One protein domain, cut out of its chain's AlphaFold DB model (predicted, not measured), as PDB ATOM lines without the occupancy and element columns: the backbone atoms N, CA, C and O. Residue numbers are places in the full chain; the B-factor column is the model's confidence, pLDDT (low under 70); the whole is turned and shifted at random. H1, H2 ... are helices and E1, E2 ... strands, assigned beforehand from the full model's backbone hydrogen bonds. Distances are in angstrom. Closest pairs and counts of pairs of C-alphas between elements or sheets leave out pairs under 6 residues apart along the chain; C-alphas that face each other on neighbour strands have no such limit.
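AT A GLANCE: This is residues 15 to 155 of the 215 residues of an uncharacterized protein of Araneus ventricosus (UniProt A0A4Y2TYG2). A long two-stranded ribbon, E3 and E4, and two helices side by side, H3 and H5, make the arms of an open V, with H2 near the corner. At the far tip of the ribbon, residues 37 and 38 join E3 to the small strand pair E1 and E2, which folds back with the short H1 into the V; H4 lies beyond the far end of H3. The printed part has 141 residues, in the order E1 H1 E2 E3 H2 H3 H4 H5 E4; both two-stranded sheets are antiparallel and the class is mixed, helices and strands. The whole is loose, with a radius of gyration of the C-alphas of 18.5 A and spans of 57 by 48 by 27 A.

IN THESE COORDINATES: Find C-alpha 15 at (146.428, 160.475, 185.766), where E1, residues 15 to 17, begins. H1, residues 28 to 31, and E2, residues 33 to 36, follow, then E3, residues 39 to 51, 37.2 A long. Next come H2, residues 64 to 70; H3, residues 79 to 95, 24.3 A; H4, residues 113 to 116; and H5, residues 125 to 134, 14.2 A. E4, residues 141 to 153, runs 38.8 A to C-alpha 153 at (146.778, 160.479, 169.941).

HOW THE PARTS SIT: Look first at E1 and E2, antiparallel, with N 17 and O 33 2.9 A apart. E3 and E4 are antiparallel at 164 degrees; N 44 and O 148 are 2.8 A apart. H3 and H5 touch, closest at the C-alphas of Lys 83 and Arg 133, 5.5 A, at a shallow tilt of 8 degrees, opposite ways. H3 and E4 are apart. In H2, H3 and H5 every O i to N i+4 pair is within hydrogen-bond range; H1 and H4 are too short for one.

THE WHOLE: The C-alphas of Pro 56 and Gln 155, the two farthest apart, are 58.9 A from each other. The printed part has no cut; the links E3 to H2 and H3 to H4 are long. The model's pLDDT is under 70 at residues 101 to 107, 115 to 117 and 154 to 155.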
ATOM      1  N   ILE A  15     147.700 160.062 185.185       86.94
ATOM      2  CA  ILE A  15     146.428 160.475 185.766       86.94
ATOM      3  C   ILE A  15     145.646 159.197 186.041       86.94
ATOM      4  O   ILE A  15     145.486 158.374 185.143       86.94
ATOM      5  N   PHE A  16     145.161 159.027 187.266       89.50
ATOM      6  CA  PHE A  16     144.297 157.908 187.624       89.50
ATOM      7  C   PHE A  16     142.847 158.378 187.666       89.50
ATOM      8  O   PHE A  16     142.520 159.323 188.381       89.50
ATOM      9  N   LEU A  17     141.983 157.720 186.899       91.50
ATOM     10  CA  LEU A  17     140.551 157.990 186.860       91.50
ATOM     11  C   LEU A  17     139.782 156.791 187.408       91.50
ATOM     12  O   LEU A  17     139.880 155.690 186.870       91.50
ATOM     13  N   SER A  18     138.958 157.018 188.422       91.25
ATOM     14  CA  SER A  18     137.973 156.042 188.878       91.25
ATOM     15  C   SER A  18     136.583 156.666 188.848       91.25
ATOM     16  O   SER A  18     136.426 157.832 189.206       91.25
ATOM     17  N   ILE A  19     135.595 155.897 188.395       91.25
ATOM     18  CA  ILE A  19     134.179 156.269 188.401       91.25
ATOM     19  C   ILE A  19     133.480 155.200 189.228       91.25
ATOM     20  O   ILE A  19     133.568 154.016 188.911       91.25
ATOM     21  N   HIS A  20     132.839 155.615 190.312       89.44
ATOM     22  CA  HIS A  20     132.238 154.709 191.280       89.44
ATOM     23  C   HIS A  20     130.966 155.321 191.875       89.44
ATOM     24  O   HIS A  20     130.742 156.529 191.789       89.44
ATOM     25  N   SER A  21     130.140 154.482 192.501       88.62
ATOM     26  CA  SER A  21     128.992 154.944 193.287       88.62
ATOM     27  C   SER A  21     129.455 155.850 194.440       88.62
ATOM     28  O   SER A  21     130.469 155.539 195.077       88.62
ATOM     29  N   PRO A  22     128.711 156.920 194.789       87.06
ATOM     30  CA  PRO A  22     129.054 157.800 195.913       87.06
ATOM     31  C   PRO A  22     129.081 157.078 197.271       87.06
ATOM     32  O   PRO A  22     129.586 157.623 198.252       87.06
ATOM     33  N   PHE A  23     128.550 155.855 197.345       87.31
ATOM     34  CA  PHE A  23     128.487 155.050 198.566       87.31
ATOM     35  C   PHE A  23     129.581 153.983 198.653       87.31
ATOM     36  O   PHE A  23     129.676 153.297 199.672       87.31
ATOM     37  N   VAL A  24     130.403 153.829 197.614       88.31
ATOM     38  CA  VAL A  24     131.498 152.857 197.557       88.31
ATOM     39  C   VAL A  24     132.819 153.616 197.635       88.31
ATOM     40  O   VAL A  24     133.119 154.393 196.731       88.31
ATOM     41  N   PRO A  25     133.617 153.446 198.703       87.19
ATOM     42  CA  PRO A  25     134.921 154.082 198.762       87.19
ATOM     43  C   PRO A  25     135.876 153.382 197.793       87.19
ATOM     44  O   PRO A  25     136.122 152.187 197.934       87.19
ATOM     45  N   VAL A  26     136.446 154.132 196.851       86.31
ATOM     46  CA  VAL A  26     137.442 153.628 195.898       86.31
ATOM     47  C   VAL A  26     138.729 154.423 196.037       86.31
ATOM     48  O   VAL A  26     138.695 155.640 196.225       86.31
ATOM     49  N   ASN A  27     139.871 153.745 195.939       85.62
ATOM     50  CA  ASN A  27     141.163 154.409 195.825       85.62
ATOM     51  C   ASN A  27     141.586 154.463 194.345       85.62
ATOM     52  O   ASN A  27     142.022 153.442 193.812       85.62
ATOM     53  N   PRO A  28     141.530 155.626 193.667       88.50
ATOM     54  CA  PRO A  28     141.903 155.726 192.257       88.50
ATOM     55  C   PRO A  28     143.350 155.304 191.974       88.50
ATOM     56  O   PRO A  28     143.634 154.854 190.873       88.50
ATOM     57  N   LEU A  29     144.261 155.401 192.945       84.81
ATOM     58  CA  LEU A  29     145.652 154.979 192.753       84.81
ATOM     59  C   LEU A  29     145.800 153.455 192.676       84.81
ATOM     60  O   LEU A  29     146.736 152.967 192.050       84.81
ATOM     61  N   LEU A  30     144.897 152.710 193.320       84.69
ATOM     62  CA  LEU A  30     144.924 151.244 193.351       84.69
ATOM     63  C   LEU A  30     143.960 150.627 192.334       84.69
ATOM     64  O   LEU A  30     144.274 149.614 191.718       84.69
ATOM     65  N   GLU A  31     142.790 151.238 192.171       87.25
ATOM     66  CA  GLU A  31     141.653 150.684 191.425       87.25
ATOM     67  C   GLU A  31     141.303 151.517 190.183       87.25
ATOM     68  O   GLU A  31     140.446 151.136 189.387       87.25
ATOM     69  N   GLY A  32     141.931 152.680 190.009       89.75
ATOM     70  CA  GLY A  32     141.639 153.587 188.909       89.75
ATOM     71  C   GLY A  32     142.315 153.197 187.598       89.75
ATOM     72  O   GLY A  32     143.358 152.549 187.526       89.75
ATOM     73  N   ASN A  33     141.723 153.681 186.517       90.75
ATOM     74  CA  ASN A  33     142.263 153.596 185.177       90.75
ATOM     75  C   ASN A  33     143.398 154.601 184.998       90.75
ATOM     76  O   ASN A  33     143.186 155.807 185.108       90.75
ATOM     77  N   HIS A  34     144.579 154.118 184.618       89.50
ATOM     78  CA  HIS A  34     145.669 154.993 184.199       89.50
ATOM     79  C   HIS A  34     145.343 155.647 182.844       89.50
ATOM     80  O   HIS A  34     144.948 154.983 181.873       89.50
ATOM     81  N   LEU A  35     145.524 156.960 182.780       89.62
ATOM     82  CA  LEU A  35     145.421 157.797 181.594       89.62
ATOM     83  C   LEU A  35     146.797 158.407 181.320       89.62
ATOM     84  O   LEU A  35     147.467 158.924 182.219       89.62
ATOM     85  N   LYS A  36     147.226 158.324 180.061       86.00
ATOM     86  CA  LYS A  36     148.490 158.881 179.590       86.00
ATOM     87  C   LYS A  36     148.284 160.348 179.233       86.00
ATOM     88  O   LYS A  36     147.310 160.705 178.575       86.00
ATOM     89  N   SER A  37     149.228 161.191 179.630       84.25
ATOM     90  CA  SER A  37     149.238 162.588 179.195       84.25
ATOM     91  C   SER A  37     149.425 162.695 177.674       84.25
ATOM     92  O   SER A  37     150.091 161.852 177.072       84.25
ATOM     93  N   GLY A  38     148.842 163.727 177.057       84.19
ATOM     94  CA  GLY A  38     148.914 163.969 175.607       84.19
ATOM     95  C   GLY A  38     147.904 163.186 174.759       84.19
ATOM     96  O   GLY A  38     147.962 163.244 173.533       84.19
ATOM     97  N   TYR A  39     146.976 162.463 175.390       86.00
ATOM     98  CA  TYR A  39     145.900 161.737 174.714       86.00
ATOM     99  C   TYR A  39     144.553 162.396 174.994       86.00
ATOM    100  O   TYR A  39     144.314 162.912 176.086       86.00
ATOM    101  N   GLU A  40     143.659 162.324 174.014       90.25
ATOM    102  CA  GLU A  40     142.240 162.583 174.222       90.25
ATOM    103  C   GLU A  40     141.523 161.252 174.432       90.25
ATOM    104  O   GLU A  40     141.729 160.293 173.679       90.25
ATOM    105  N   TYR A  41     140.707 161.192 175.480       89.62
ATOM    106  CA  TYR A  41     139.986 159.991 175.870       89.62
ATOM    107  C   TYR A  41     138.488 160.212 175.717       89.62
ATOM    108  O   TYR A  41     137.927 161.102 176.349       89.62
ATOM    109  N   ASN A  42     137.846 159.341 174.942       93.31
ATOM    110  CA  ASN A  42     136.405 159.152 175.022       93.31
ATOM    111  C   ASN A  42     136.143 158.075 176.073       93.31
ATOM    112  O   ASN A  42     136.565 156.923 175.907       93.31
ATOM    113  N   ILE A  43     135.511 158.475 177.172       92.25
ATOM    114  CA  ILE A  43     135.180 157.600 178.294       92.25
ATOM    115  C   ILE A  43     133.698 157.265 178.191       92.25
ATOM    116  O   ILE A  43     132.850 158.150 178.234       92.25
ATOM    117  N   TYR A  44     133.409 155.979 178.058       93.00
ATOM    118  CA  TYR A  44     132.062 155.438 178.020       93.00
ATOM    119  C   TYR A  44     131.784 154.764 179.352       93.00
ATOM    120  O   TYR A  44     132.580 153.947 179.821       93.00
ATOM    121  N   VAL A  45     130.652 155.105 179.952       92.31
ATOM    122  CA  VAL A  45     130.212 154.536 181.221       92.31
ATOM    123  C   VAL A  45     128.935 153.762 180.961       92.31
ATOM    124  O   VAL A  45     127.980 154.305 180.411       92.31
ATOM    125  N   ARG A  46     128.931 152.490 181.346       92.00
ATOM    126  CA  ARG A  46     127.737 151.654 181.360       92.00
ATOM    127  C   ARG A  46     127.406 151.318 182.806       92.00
ATOM    128  O   ARG A  46     128.268 150.840 183.540       92.00
ATOM    129  N   LEU A  47     126.168 151.597 183.189       92.00
ATOM    130  CA  LEU A  47     125.616 151.219 184.480       92.00
ATOM    131  C   LEU A  47     124.894 149.881 184.319       92.00
ATOM    132  O   LEU A  47     124.000 149.770 183.482       92.00
ATOM    133  N   ASP A  48     125.294 148.890 185.105       92.06
ATOM    134  CA  ASP A  48     124.583 147.627 185.250       92.06
ATOM    135  C   ASP A  48     124.090 147.508 186.697       92.06
ATOM    136  O   ASP A  48     124.828 147.781 187.646       92.06
ATOM    137  N   GLU A  49     122.833 147.105 186.862       93.88
ATOM    138  CA  GLU A  49     122.200 146.948 188.171       93.88
ATOM    139  C   GLU A  49     121.994 145.464 188.475       93.88
ATOM    140  O   GLU A  49     121.511 144.701 187.636       93.88
ATOM    141  N   GLU A  50     122.351 145.055 189.687       92.50
ATOM    142  CA  GLU A  50     122.141 143.702 190.187       92.50
ATOM    143  C   GLU A  50     121.249 143.749 191.428       92.50
ATOM    144  O   GLU A  50     121.519 144.472 192.392       92.50
ATOM    145  N   HIS A  51     120.187 142.944 191.403       93.94
ATOM    146  CA  HIS A  51     119.234 142.812 192.497       93.94
ATOM    147  C   HIS A  51     119.268 141.382 193.031       93.94
ATOM    148  O   HIS A  51     118.764 140.453 192.397       93.94
ATOM    149  N   LEU A  52     119.844 141.207 194.216       93.50
ATOM    150  CA  LEU A  52     119.793 139.950 194.949       93.50
ATOM    151  C   LEU A  52     118.515 139.891 195.782       93.50
ATOM    152  O   LEU A  52     118.063 140.885 196.352       93.50
ATOM    153  N   GLN A  53     117.928 138.701 195.869       89.06
ATOM    154  CA  GLN A  53     116.716 138.501 196.654       89.06
ATOM    155  C   GLN A  53     117.078 138.249 198.128       89.06
ATOM    156  O   GLN A  53     117.897 137.364 198.385       89.06
ATOM    157  N   PRO A  54     116.489 138.978 199.095       84.00
ATOM    158  CA  PRO A  54     116.792 138.818 200.523       84.00
ATOM    159  C   PRO A  54     116.310 137.468 201.073       84.00
ATOM    160  O   PRO A  54     115.700 136.680 200.364       84.00
ATOM    161  N   HIS A  55     116.550 137.169 202.351       78.94
ATOM    162  CA  HIS A  55     115.993 135.961 202.980       78.94
ATOM    163  C   HIS A  55     114.479 135.818 202.671       78.94
ATOM    164  O   HIS A  55     113.756 136.812 202.802       78.94
ATOM    165  N   PRO A  56     113.982 134.635 202.246       87.88
ATOM    166  CA  PRO A  56     114.523 133.282 202.446       87.88
ATOM    167  C   PRO A  56     115.475 132.737 201.373       87.88
ATOM    168  O   PRO A  56     115.873 131.577 201.461       87.88
ATOM    169  N   TYR A  57     115.848 133.527 200.366       89.44
ATOM    170  CA  TYR A  57     116.743 133.053 199.312       89.44
ATOM    171  C   TYR A  57     118.190 132.903 199.814       89.44
ATOM    172  O   TYR A  57     118.620 133.579 200.750       89.44
ATOM    173  N   GLU A  58     118.954 132.019 199.168       87.81
ATOM    174  CA  GLU A  58     120.317 131.633 199.579       87.81
ATOM    175  C   GLU A  58     121.313 132.805 199.599       87.81
ATOM    176  O   GLU A  58     122.323 132.748 200.295       87.81
ATOM    177  N   THR A  59     121.012 133.903 198.895       86.81
ATOM    178  CA  THR A  59     121.919 135.056 198.794       86.81
ATOM    179  C   THR A  59     122.227 135.700 200.150       86.81
ATOM    180  O   THR A  59     123.294 136.292 200.306       86.81
ATOM    181  N   ASN A  60     121.300 135.596 201.120       90.88
ATOM    182  CA  ASN A  60     121.387 136.219 202.445       90.88
ATOM    183  C   ASN A  60     121.881 137.682 202.388       90.88
ATOM    184  O   ASN A  60     122.732 138.110 203.176       90.88
ATOM    185  N   CYS A  61     121.395 138.431 201.397       95.56
ATOM    186  CA  CYS A  61     121.835 139.797 201.164       95.56
ATOM    187  C   CYS A  61     121.321 140.762 202.242       95.56
ATOM    188  O   CYS A  61     120.294 140.535 202.887       95.56
ATOM    189  N   THR A  62     122.029 141.878 202.410       95.44
ATOM    190  CA  THR A  62     121.633 142.988 203.279       95.44
ATOM    191  C   THR A  62     121.238 144.198 202.440       95.44
ATOM    192  O   THR A  62     122.010 144.677 201.606       95.44
ATOM    193  N   ASP A  63     120.052 144.744 202.706       96.00
ATOM    194  CA  ASP A  63     119.656 146.061 202.208       96.00
ATOM    195  C   ASP A  63     120.298 147.146 203.085       96.00
ATOM    196  O   ASP A  63     119.791 147.531 204.147       96.00
ATOM    197  N   TYR A  64     121.471 147.605 202.652       95.31
ATOM    198  CA  TYR A  64     122.244 148.622 203.357       95.31
ATOM    199  C   TYR A  64     121.537 149.982 203.401       95.31
ATOM    200  O   TYR A  64     121.689 150.708 204.384       95.31
ATOM    201  N   ASP A  65     120.733 150.322 202.393       94.94
ATOM    202  CA  ASP A  65     119.996 151.585 202.374       94.94
ATOM    203  C   ASP A  65     118.837 151.562 203.372       94.94
ATOM    204  O   ASP A  65     118.659 152.517 204.137       94.94
ATOM    205  N   ALA A  66     118.076 150.467 203.434       95.94
ATOM    206  CA  ALA A  66     117.045 150.292 204.453       95.94
ATOM    207  C   ALA A  66     117.643 150.290 205.867       95.94
ATOM    208  O   ALA A  66     117.119 150.968 206.758       95.94
ATOM    209  N   LEU A  67     118.765 149.589 206.075       95.94
ATOM    210  CA  LEU A  67     119.469 149.563 207.359       95.94
ATOM    211  C   LEU A  67     119.944 150.962 207.775       95.94
ATOM    212  O   LEU A  67     119.747 151.369 208.919       95.94
ATOM    213  N   TRP A  68     120.525 151.719 206.846       95.75
ATOM    214  CA  TRP A  68     120.981 153.086 207.085       95.75
ATOM    215  C   TRP A  68     119.825 154.020 207.454       95.75
ATOM    216  O   TRP A  68     119.917 154.751 208.444       95.75
ATOM    217  N   ARG A  69     118.701 153.960 206.723       97.31
ATOM    218  CA  ARG A  69     117.488 154.731 207.052       97.31
ATOM    219  C   ARG A  69     116.969 154.375 208.447       97.31
ATOM    220  O   ARG A  69     116.695 155.277 209.236       97.31
ATOM    221  N   LYS A  70     116.899 153.079 208.774       97.88
ATOM    222  CA  LYS A  70     116.462 152.572 210.087       97.88
ATOM    223  C   LYS A  70     117.365 153.049 211.228       97.88
ATOM    224  O   LYS A  70     116.875 153.348 212.312       97.88
ATOM    225  N   ASN A  71     118.665 153.168 210.981       96.69
ATOM    226  CA  ASN A  71     119.657 153.589 211.969       96.69
ATOM    227  C   ASN A  71     119.846 155.115 212.015       96.69
ATOM    228  O   ASN A  71     120.959 155.590 212.230       96.69
ATOM    229  N   ASN A  72     118.792 155.911 211.803       97.12
ATOM    230  CA  ASN A  72     118.870 157.379 211.796       97.12
ATOM    231  C   ASN A  72     119.954 157.921 210.852       97.12
ATOM    232  O   ASN A  72     120.708 158.824 211.218       97.12
ATOM    233  N   LYS A  73     120.047 157.356 209.644       94.62
ATOM    234  CA  LYS A  73     121.045 157.739 208.640       94.62
ATOM    235  C   LYS A  73     122.494 157.524 209.119       94.62
ATOM    236  O   LYS A  73     123.386 158.285 208.745       94.62
ATOM    237  N   THR A  74     122.753 156.489 209.923       93.25
ATOM    238  CA  THR A  74     124.104 156.121 210.389       93.25
ATOM    239  C   THR A  74     124.518 154.724 209.924       93.25
ATOM    240  O   THR A  74     123.680 153.848 209.710       93.25
ATOM    241  N   GLY A  75     125.828 154.515 209.757       92.75
ATOM    242  CA  GLY A  75     126.403 153.243 209.308       92.75
ATOM    243  C   GLY A  75     126.709 153.182 207.803       92.75
ATOM    244  O   GLY A  75     126.575 154.186 207.099       92.75
ATOM    245  N   PRO A  76     127.178 152.021 207.311       94.81
ATOM    246  CA  PRO A  76     127.541 151.838 205.910       94.81
ATOM    247  C   PRO A  76     126.306 151.781 205.002       94.81
ATOM    248  O   PRO A  76     125.307 151.159 205.350       94.81
ATOM    249  N   ARG A  77     126.418 152.378 203.809       94.31
ATOM    250  CA  ARG A  77     125.409 152.307 202.732       94.31
ATOM    251  C   ARG A  77     125.772 151.328 201.607       94.31
ATOM    252  O   ARG A  77     125.077 151.250 200.608       94.31
ATOM    253  N   SER A  78     126.868 150.591 201.762       94.56
ATOM    254  CA  SER A  78     127.329 149.575 200.815       94.56
ATOM    255  C   SER A  78     128.123 148.495 201.546       94.56
ATOM    256  O   SER A  78     128.612 148.704 202.667       94.56
ATOM    257  N   GLN A  79     128.294 147.343 200.898       95.06
ATOM    258  CA  GLN A  79     129.124 146.268 201.428       95.06
ATOM    259  C   GLN A  79     130.598 146.700 201.519       95.06
ATOM    260  O   GLN A  79     131.298 146.386 202.486       95.06
ATOM    261  N   GLU A  80     131.075 147.454 200.537       92.75
ATOM    262  CA  GLU A  80     132.439 147.969 200.442       92.75
ATOM    263  C   GLU A  80     132.710 148.956 201.573       92.75
ATOM    264  O   GLU A  80     133.736 148.850 202.247       92.75
ATOM    265  N   MET A  81     131.754 149.843 201.867       92.38
ATOM    266  CA  MET A  81     131.844 150.741 203.014       92.38
ATOM    267  C   MET A  81     131.844 149.963 204.336       92.38
ATOM    268  O   MET A  81     132.611 150.291 205.237       92.38
ATOM    269  N   CYS A  82     131.054 148.890 204.460       95.19
ATOM    270  CA  CYS A  82     131.099 148.012 205.635       95.19
ATOM    271  C   CYS A  82     132.506 147.418 205.836       95.19
ATOM    272  O   CYS A  82     133.097 147.539 206.912       95.19
ATOM    273  N   LYS A  83     133.095 146.852 204.774       94.12
ATOM    274  CA  LYS A  83     134.456 146.285 204.799       94.12
ATOM    275  C   LYS A  83     135.512 147.354 205.112       94.12
ATOM    276  O   LYS A  83     136.445 147.085 205.874       94.12
ATOM    277  N   ALA A  84     135.359 148.557 204.562       91.62
ATOM    278  CA  ALA A  84     136.225 149.701 204.829       91.62
ATOM    279  C   ALA A  84     136.182 150.124 206.306       91.62
ATOM    280  O   ALA A  84     137.233 150.323 206.917       91.62
ATOM    281  N   LEU A  85     134.993 150.179 206.913       91.75
ATOM    282  CA  LEU A  85     134.832 150.473 208.340       91.75
ATOM    283  C   LEU A  85     135.458 149.388 209.230       91.75
ATOM    284  O   LEU A  85     136.091 149.720 210.233       91.75
ATOM    285  N   CYS A  86     135.381 148.108 208.843       94.69
ATOM    286  CA  CYS A  86     136.106 147.039 209.540       94.69
ATOM    287  C   CYS A  86     137.625 147.264 209.517       94.69
ATOM    288  O   CYS A  86     138.307 147.052 210.522       94.69
ATOM    289  N   TYR A  87     138.171 147.690 208.374       92.31
ATOM    290  CA  TYR A  87     139.594 148.006 208.254       92.31
ATOM    291  C   TYR A  87     139.985 149.236 209.080       92.31
ATOM    292  O   TYR A  87     141.023 149.215 209.738       92.31
ATOM    293  N   LEU A  88     139.146 150.274 209.098       90.88
ATOM    294  CA  LEU A  88     139.365 151.472 209.909       90.88
ATOM    295  C   LEU A  88     139.379 151.148 211.408       90.88
ATOM    296  O   LEU A  88     140.271 151.579 212.135       90.88
ATOM    297  N   SER A  89     138.420 150.343 211.875       92.38
ATOM    298  CA  SER A  89     138.392 149.884 213.267       92.38
ATOM    299  C   SER A  89     139.652 149.094 213.622       92.38
ATOM    300  O   SER A  89     140.199 149.267 214.707       92.38
ATOM    301  N   TYR A  90     140.120 148.244 212.705       93.50
ATOM    302  CA  TYR A  90     141.369 147.507 212.863       93.50
ATOM    303  C   TYR A  90     142.583 148.440 212.933       93.50
ATOM    304  O   TYR A  90     143.426 148.262 213.806       93.50
ATOM    305  N   SER A  91     142.682 149.438 212.046       90.88
ATOM    306  CA  SER A  91     143.844 150.330 212.022       90.88
ATOM    307  C   SER A  91     143.943 151.148 213.306       90.88
ATOM    308  O   SER A  91     145.024 151.224 213.883       90.88
ATOM    309  N   ARG A  92     142.810 151.670 213.791       90.75
ATOM    310  CA  ARG A  92     142.738 152.395 215.063       90.75
ATOM    311  C   ARG A  92     143.154 151.501 216.233       90.75
ATOM    312  O   ARG A  92     143.985 151.906 217.029       90.75
ATOM    313  N   ALA A  93     142.661 150.262 216.292       91.81
ATOM    314  CA  ALA A  93     143.033 149.325 217.354       91.81
ATOM    315  C   ALA A  93     144.520 148.917 217.317       91.81
ATOM    316  O   ALA A  93     145.147 148.771 218.360       91.81
ATOM    317  N   CYS A  94     145.094 148.727 216.126       92.38
ATOM    318  CA  CYS A  94     146.474 148.259 215.982       92.38
ATOM    319  C   CYS A  94     147.527 149.354 216.135       92.38
ATOM    320  O   CYS A  94     148.599 149.094 216.682       92.38
ATOM    321  N   TYR A  95     147.255 150.531 215.574       89.75
ATOM    322  CA  TYR A  95     148.258 151.573 215.355       89.75
ATOM    323  C   TYR A  95     147.927 152.884 216.062       89.75
ATOM    324  O   TYR A  95     148.756 153.787 216.035       89.75
ATOM    325  N   ASP A  96     146.741 152.995 216.671       90.25
ATOM    326  CA  ASP A  96     146.220 154.243 217.244       90.25
ATOM    327  C   ASP A  96     146.130 155.384 216.207       90.25
ATOM    328  O   ASP A  96     146.238 156.568 216.510       90.25
ATOM    329  N   CYS A  97     145.964 155.009 214.933       89.69
ATOM    330  CA  CYS A  97     145.873 155.924 213.802       89.69
ATOM    331  C   CYS A  97     145.097 155.304 212.624       89.69
ATOM    332  O   CYS A  97     144.738 154.119 212.595       89.69
ATOM    333  N   GLU A  98     144.809 156.124 211.622       87.75
ATOM    334  CA  GLU A  98     144.036 155.787 210.435       87.75
ATOM    335  C   GLU A  98     144.964 155.561 209.245       87.75
ATOM    336  O   GLU A  98     145.674 156.466 208.801       87.75
ATOM    337  N   LYS A  99     144.966 154.335 208.708       83.12
ATOM    338  CA  LYS A  99     145.751 154.025 207.508       83.12
ATOM    339  C   LYS A  99     144.973 154.432 206.248       83.12
ATOM    340  O   LYS A  99     143.825 153.999 206.106       83.12
ATOM    341  N   PRO A 100     145.591 155.154 205.296       70.62
ATOM    342  CA  PRO A 100     144.928 155.721 204.116       70.62
ATOM    343  C   PRO A 100     144.642 154.677 203.017       70.62
ATOM    344  O   PRO A 100     144.964 154.870 201.850       70.62
ATOM    345  N   LYS A 101     144.035 153.535 203.363       68.19
ATOM    346  CA  LYS A 101     143.560 152.565 202.354       68.19
ATOM    347  C   LYS A 101     142.197 152.921 201.783       68.19
ATOM    348  O   LYS A 101     141.849 152.462 200.704       68.19
ATOM    349  N   VAL A 102     141.435 153.713 202.519       64.94
ATOM    350  CA  VAL A 102     140.080 154.111 202.173       64.94
ATOM    351  C   VAL A 102     140.119 155.623 202.034       64.94
ATOM    352  O   VAL A 102     140.630 156.296 202.931       64.94
ATOM    353  N   MET A 103     139.590 156.156 200.934       62.47
ATOM    354  CA  MET A 103     139.306 157.587 200.796       62.47
ATOM    355  C   MET A 103     138.174 157.955 201.767       62.47
ATOM    356  O   MET A 103     137.026 158.154 201.378       62.47
ATOM    357  N   LEU A 104     138.473 157.972 203.065       64.12
ATOM    358  CA  LEU A 104     137.616 158.603 204.052       64.12
ATOM    359  C   LEU A 104     137.760 160.105 203.856       64.12
ATOM    360  O   LEU A 104     138.865 160.615 203.693       64.12
ATOM    361  N   TYR A 105     136.629 160.807 203.842       61.16
ATOM    362  CA  TYR A 105     136.550 162.193 203.377       61.16
ATOM    363  C   TYR A 105     137.419 163.181 204.178       61.16
ATOM    364  O   TYR A 105     137.624 164.303 203.727       61.16
ATOM    365  N   ARG A 106     137.943 162.784 205.344       66.38
ATOM    366  CA  ARG A 106     138.941 163.509 206.143       66.38
ATOM    367  C   ARG A 106     139.398 162.609 207.295       66.38
ATOM    368  O   ARG A 106     138.702 162.549 208.305       66.38
ATOM    369  N   PRO A 107     140.505 161.875 207.156       69.62
ATOM    370  CA  PRO A 107     141.075 161.178 208.295       69.62
ATOM    371  C   PRO A 107     141.671 162.208 209.260       69.62
ATOM    372  O   PRO A 107     142.548 162.982 208.879       69.62
ATOM    373  N   GLU A 108     141.164 162.256 210.492       75.12
ATOM    374  CA  GLU A 108     141.630 163.207 211.514       75.12
ATOM    375  C   GLU A 108     143.014 162.812 212.054       75.12
ATOM    376  O   GLU A 108     143.822 163.679 212.368       75.12
ATOM    377  N   ASN A 109     143.314 161.506 212.081       85.62
ATOM    378  CA  ASN A 109     144.521 160.937 212.686       85.62
ATOM    379  C   ASN A 109     145.252 160.003 211.715       85.62
ATOM    380  O   ASN A 109     145.325 158.797 211.948       85.62
ATOM    381  N   LEU A 110     145.768 160.527 210.601       87.31
ATOM    382  CA  LEU A 110     146.529 159.718 209.642       87.31
ATOM    383  C   LEU A 110     147.784 159.104 210.268       87.31
ATOM    384  O   LEU A 110     148.554 159.772 210.956       87.31
ATOM    385  N   CYS A 111     148.014 157.829 209.971       86.12
ATOM    386  CA  CYS A 111     149.263 157.165 210.307       86.12
ATOM    387  C   CYS A 111     150.440 157.787 209.541       86.12
ATOM    388  O   CYS A 111     150.361 157.959 208.327       86.12
ATOM    389  N   SER A 112     151.548 158.062 210.236       84.25
ATOM    390  CA  SER A 112     152.829 158.393 209.593       84.25
ATOM    391  C   SER A 112     153.406 157.158 208.897       84.25
ATOM    392  O   SER A 112     153.280 156.051 209.431       84.25
ATOM    393  N   ASP A 113     154.086 157.334 207.759       74.50
ATOM    394  CA  ASP A 113     154.688 156.251 206.958       74.50
ATOM    395  C   ASP A 113     155.598 155.324 207.788       74.50
ATOM    396  O   ASP A 113     155.713 154.130 207.521       74.50
ATOM    397  N   GLN A 114     156.181 155.830 208.881       70.06
ATOM    398  CA  GLN A 114     157.037 155.049 209.783       70.06
ATOM    399  C   GLN A 114     156.293 153.940 210.554       70.06
ATOM    400  O   GLN A 114     156.914 152.995 211.038       70.06
ATOM    401  N   THR A 115     154.964 154.015 210.662       65.25
ATOM    402  CA  THR A 115     154.134 153.020 211.375       65.25
ATOM    403  C   THR A 115     153.853 151.753 210.563       65.25
ATOM    404  O   THR A 115     153.195 150.828 211.052       65.25
ATOM    405  N   GLU A 116     154.328 151.663 209.317       62.19
ATOM    406  CA  GLU A 116     154.160 150.445 208.519       62.19
ATOM    407  C   GLU A 116     154.959 149.253 209.050       62.19
ATOM    408  O   GLU A 116     154.519 148.119 208.864       62.19
ATOM    409  N   TRP A 117     156.054 149.491 209.779       65.25
ATOM    410  CA  TRP A 117     156.935 148.413 210.238       65.25
ATOM    411  C   TRP A 117     156.634 147.894 211.648       65.25
ATOM    412  O   TRP A 117     157.052 146.794 212.009       65.25
ATOM    413  N   SER A 118     155.896 148.645 212.469       75.00
ATOM    414  CA  SER A 118     155.485 148.141 213.780       75.00
ATOM    415  C   SER A 118     154.389 147.090 213.600       75.00
ATOM    416  O   SER A 118     153.348 147.379 213.004       75.00
ATOM    417  N   GLY A 119     154.600 145.877 214.113       84.56
ATOM    418  CA  GLY A 119     153.543 144.867 214.209       84.56
ATOM    419  C   GLY A 119     152.309 145.406 214.945       84.56
ATOM    420  O   GLY A 119     152.403 146.361 215.720       84.56
ATOM    421  N   CYS A 120     151.134 144.821 214.694       90.00
ATOM    422  CA  CYS A 120     149.933 145.191 215.443       90.00
ATOM    423  C   CYS A 120     150.118 144.811 216.918       90.00
ATOM    424  O   CYS A 120     150.428 143.659 217.212       90.00
ATOM    425  N   LYS A 121     149.913 145.765 217.834       87.69
ATOM    426  CA  LYS A 121     150.042 145.528 219.285       87.69
ATOM    427  C   LYS A 121     148.976 144.577 219.834       87.69
ATOM    428  O   LYS A 121     149.160 143.989 220.891       87.69
ATOM    429  N   ASP A 122     147.855 144.469 219.135       90.25
ATOM    430  CA  ASP A 122     146.705 143.677 219.534       90.25
ATOM    431  C   ASP A 122     146.646 142.390 218.703       90.25
ATOM    432  O   ASP A 122     146.259 142.396 217.531       90.25
ATOM    433  N   GLU A 123     147.037 141.276 219.323       90.50
ATOM    434  CA  GLU A 123     147.106 139.956 218.682       90.50
ATOM    435  C   GLU A 123     145.747 139.514 218.102       90.50
ATOM    436  O   GLU A 123     145.683 138.878 217.048       90.50
ATOM    437  N   ASN A 124     144.643 139.961 218.712       95.38
ATOM    438  CA  ASN A 124     143.278 139.606 218.322       95.38
ATOM    439  C   ASN A 124     142.666 140.571 217.294       95.38
ATOM    440  O   ASN A 124     141.562 140.336 216.785       95.38
ATOM    441  N   ALA A 125     143.324 141.683 216.960       92.75
ATOM    442  CA  ALA A 125     142.783 142.664 216.021       92.75
ATOM    443  C   ALA A 125     142.544 142.055 214.635       92.75
ATOM    444  O   ALA A 125     141.525 142.339 214.000       92.75
ATOM    445  N   THR A 126     143.436 141.171 214.184       93.31
ATOM    446  CA  THR A 126     143.288 140.492 212.891       93.31
ATOM    447  C   THR A 126     142.050 139.598 212.860       93.31
ATOM    448  O   THR A 126     141.291 139.637 211.888       93.31
ATOM    449  N   GLU A 127     141.802 138.840 213.928       96.44
ATOM    450  CA  GLU A 127     140.610 137.999 214.043       96.44
ATOM    451  C   GLU A 127     139.336 138.847 214.069       96.44
ATOM    452  O   GLU A 127     138.424 138.604 213.275       96.44
ATOM    453  N   ARG A 128     139.297 139.908 214.886       96.06
ATOM    454  CA  ARG A 128     138.152 140.834 214.956       96.06
ATOM    455  C   ARG A 128     137.859 141.494 213.613       96.06
ATOM    456  O   ARG A 128     136.700 141.564 213.204       96.06
ATOM    457  N   ARG A 129     138.892 141.914 212.878       95.56
ATOM    458  CA  ARG A 129     138.748 142.442 211.514       95.56
ATOM    459  C   ARG A 129     138.107 141.411 210.590       95.56
ATOM    460  O   ARG A 129     137.211 141.750 209.820       95.56
ATOM    461  N   ASN A 130     138.563 140.162 210.640       96.69
ATOM    462  CA  ASN A 130     138.047 139.097 209.783       96.69
ATOM    463  C   ASN A 130     136.610 138.705 210.168       96.69
ATOM    464  O   ASN A 130     135.787 138.481 209.284       96.69
ATOM    465  N   ALA A 131     136.280 138.670 211.460       97.81
ATOM    466  CA  ALA A 131     134.912 138.493 211.942       97.81
ATOM    467  C   ALA A 131     133.995 139.629 211.458       97.81
ATOM    468  O   ALA A 131     132.959 139.360 210.861       97.81
ATOM    469  N   CYS A 132     134.428 140.886 211.593       97.44
ATOM    470  CA  CYS A 132     133.705 142.046 211.073       97.44
ATOM    471  C   CYS A 132     133.457 141.936 209.560       97.44
ATOM    472  O   CYS A 132     132.328 142.101 209.107       97.44
ATOM    473  N   ARG A 133     134.481 141.574 208.773       96.75
ATOM    474  CA  ARG A 133     134.344 141.402 207.316       96.75
ATOM    475  C   ARG A 133     133.361 140.297 206.938       96.75
ATOM    476  O   ARG A 133     132.645 140.469 205.959       96.75
ATOM    477  N   ARG A 134     133.325 139.190 207.688       96.69
ATOM    478  CA  ARG A 134     132.362 138.098 207.468       96.69
ATOM    479  C   ARG A 134     130.919 138.528 207.737       96.69
ATOM    480  O   ARG A 134     130.024 138.007 207.092       96.69
ATOM    481  N   ASN A 135     130.713 139.511 208.611       96.31
ATOM    482  CA  ASN A 135     129.391 140.077 208.891       96.31
ATOM    483  C   ASN A 135     128.939 141.114 207.844       96.31
ATOM    484  O   ASN A 135     127.797 141.570 207.885       96.31
ATOM    485  N   CYS A 136     129.804 141.506 206.902       96.56
ATOM    486  CA  CYS A 136     129.426 142.351 205.772       96.56
ATOM    487  C   CYS A 136     128.826 141.492 204.645       96.56
ATOM    488  O   CYS A 136     129.509 141.182 203.662       96.56
ATOM    489  N   ASN A 137     127.559 141.109 204.806       95.69
ATOM    490  CA  ASN A 137     126.773 140.371 203.809       95.69
ATOM    491  C   ASN A 137     126.774 141.062 202.430       95.69
ATOM    492  O   ASN A 137     126.973 142.277 202.354       95.69
ATOM    493  N   PRO A 138     126.557 140.318 201.330       95.69
ATOM    494  CA  PRO A 138     126.404 140.925 200.009       95.69
ATOM    495  C   PRO A 138     125.263 141.950 200.010       95.69
ATOM    496  O   PRO A 138     124.265 141.776 200.709       95.69
ATOM    497  N   ALA A 139     125.417 143.044 199.265       95.69
ATOM    498  CA  ALA A 139     124.363 144.046 199.152       95.69
ATOM    499  C   ALA A 139     123.191 143.485 198.335       95.69
ATOM    500  O   ALA A 139     123.412 142.849 197.310       95.69
ATOM    501  N   CYS A 140     121.948 143.724 198.766       95.56
ATOM    502  CA  CYS A 140     120.778 143.309 197.978       95.56
ATOM    503  C   CYS A 140     120.647 144.075 196.662       95.56
ATOM    504  O   CYS A 140     120.045 143.587 195.714       95.56
ATOM    505  N   PHE A 141     121.212 145.275 196.620       93.81
ATOM    506  CA  PHE A 141     121.282 146.108 195.438       93.81
ATOM    507  C   PHE A 141     122.738 146.481 195.200       93.81
ATOM    508  O   PHE A 141     123.403 146.987 196.110       93.81
ATOM    509  N   ASN A 142     123.225 146.216 193.996       90.00
ATOM    510  CA  ASN A 142     124.577 146.553 193.591       90.00
ATOM    511  C   ASN A 142     124.557 147.290 192.249       90.00
ATOM    512  O   ASN A 142     123.854 146.898 191.320       90.00
ATOM    513  N   LEU A 143     125.347 148.358 192.167       88.75
ATOM    514  CA  LEU A 143     125.547 149.141 190.954       88.75
ATOM    515  C   LEU A 143     126.955 148.864 190.443       88.75
ATOM    516  O   LEU A 143     127.938 149.343 191.013       88.75
ATOM    517  N   ALA A 144     127.052 148.104 189.359       86.88
ATOM    518  CA  ALA A 144     128.302 147.869 188.664       86.88
ATOM    519  C   ALA A 144     128.483 148.924 187.564       86.88
ATOM    520  O   ALA A 144     127.628 149.112 186.701       86.88
ATOM    521  N   LEU A 145     129.617 149.622 187.590       87.50
ATOM    522  CA  LEU A 145     129.995 150.572 186.547       87.50
ATOM    523  C   LEU A 145     131.061 149.938 185.661       87.50
ATOM    524  O   LEU A 145     132.182 149.686 186.105       87.50
ATOM    525  N   GLN A 146     130.729 149.705 184.397       86.88
ATOM    526  CA  GLN A 146     131.703 149.296 183.395       86.88
ATOM    527  C   GLN A 146     132.245 150.535 182.684       86.88
ATOM    528  O   GLN A 146     131.486 151.349 182.152       86.88
ATOM    529  N   ILE A 147     133.571 150.670 182.665       88.06
ATOM    530  CA  ILE A 147     134.256 151.801 182.037       88.06
ATOM    531  C   ILE A 147     134.943 151.311 180.763       88.06
ATOM    532  O   ILE A 147     135.918 150.562 180.815       88.06
ATOM    533  N   GLY A 148     134.457 151.772 179.614       86.00
ATOM    534  CA  GLY A 148     135.148 151.652 178.334       86.00
ATOM    535  C   GLY A 148     135.946 152.922 178.051       86.00
ATOM    536  O   GLY A 148     135.431 154.025 178.216       86.00
ATOM    537  N   LYS A 149     137.197 152.803 177.595       86.94
ATOM    538  CA  LYS A 149     137.983 153.956 177.133       86.94
ATOM    539  C   LYS A 149     138.523 153.711 175.735       86.94
ATOM    540  O   LYS A 149     139.102 152.660 175.474       86.94
ATOM    541  N   ASN A 150     138.376 154.700 174.863       83.31
ATOM    542  CA  ASN A 150     139.070 154.733 173.582       83.31
ATOM    543  C   ASN A 150     139.951 155.984 173.536       83.31
ATOM    544  O   ASN A 150     139.464 157.093 173.768       83.31
ATOM    545  N   GLY A 151     141.249 155.792 173.314       78.38
ATOM    546  CA  GLY A 151     142.235 156.868 173.302       78.38
ATOM    547  C   GLY A 151     142.729 157.122 171.889       78.38
ATOM    548  O   GLY A 151     143.178 156.190 171.227       78.38
ATOM    549  N   SER A 152     142.703 158.380 171.455       75.19
ATOM    550  CA  SER A 152     143.368 158.805 170.223       75.19
ATOM    551  C   SER A 152     144.526 159.737 170.561       75.19
ATOM    552  O   SER A 152     144.412 160.614 171.421       75.19
ATOM    553  N   LEU A 153     145.659 159.543 169.884       74.94
ATOM    554  CA  LEU A 153     146.778 160.479 169.941       74.94
ATOM    555  C   LEU A 153     146.338 161.793 169.299       74.94
ATOM    556  O   LEU A 153     146.022 161.827 168.110       74.94
ATOM    557  N   LYS A 154     146.357 162.880 170.071       69.56
ATOM    558  CA  LYS A 154     146.379 164.217 169.483       69.56
ATOM    559  C   LYS A 154     147.838 164.570 169.219       69.56
ATOM    560  O   LYS A 154     148.648 164.596 170.143       69.56
ATOM    561  N   GLN A 155     148.185 164.841 167.962       56.97
ATOM    562  CA  GLN A 155     149.416 165.573 167.665       56.97
ATOM    563  C   GLN A 155     149.236 166.992 168.202       56.97
ATOM    564  O   GLN A 155     148.641 167.844 167.548       56.97
TER     565      GLN A 155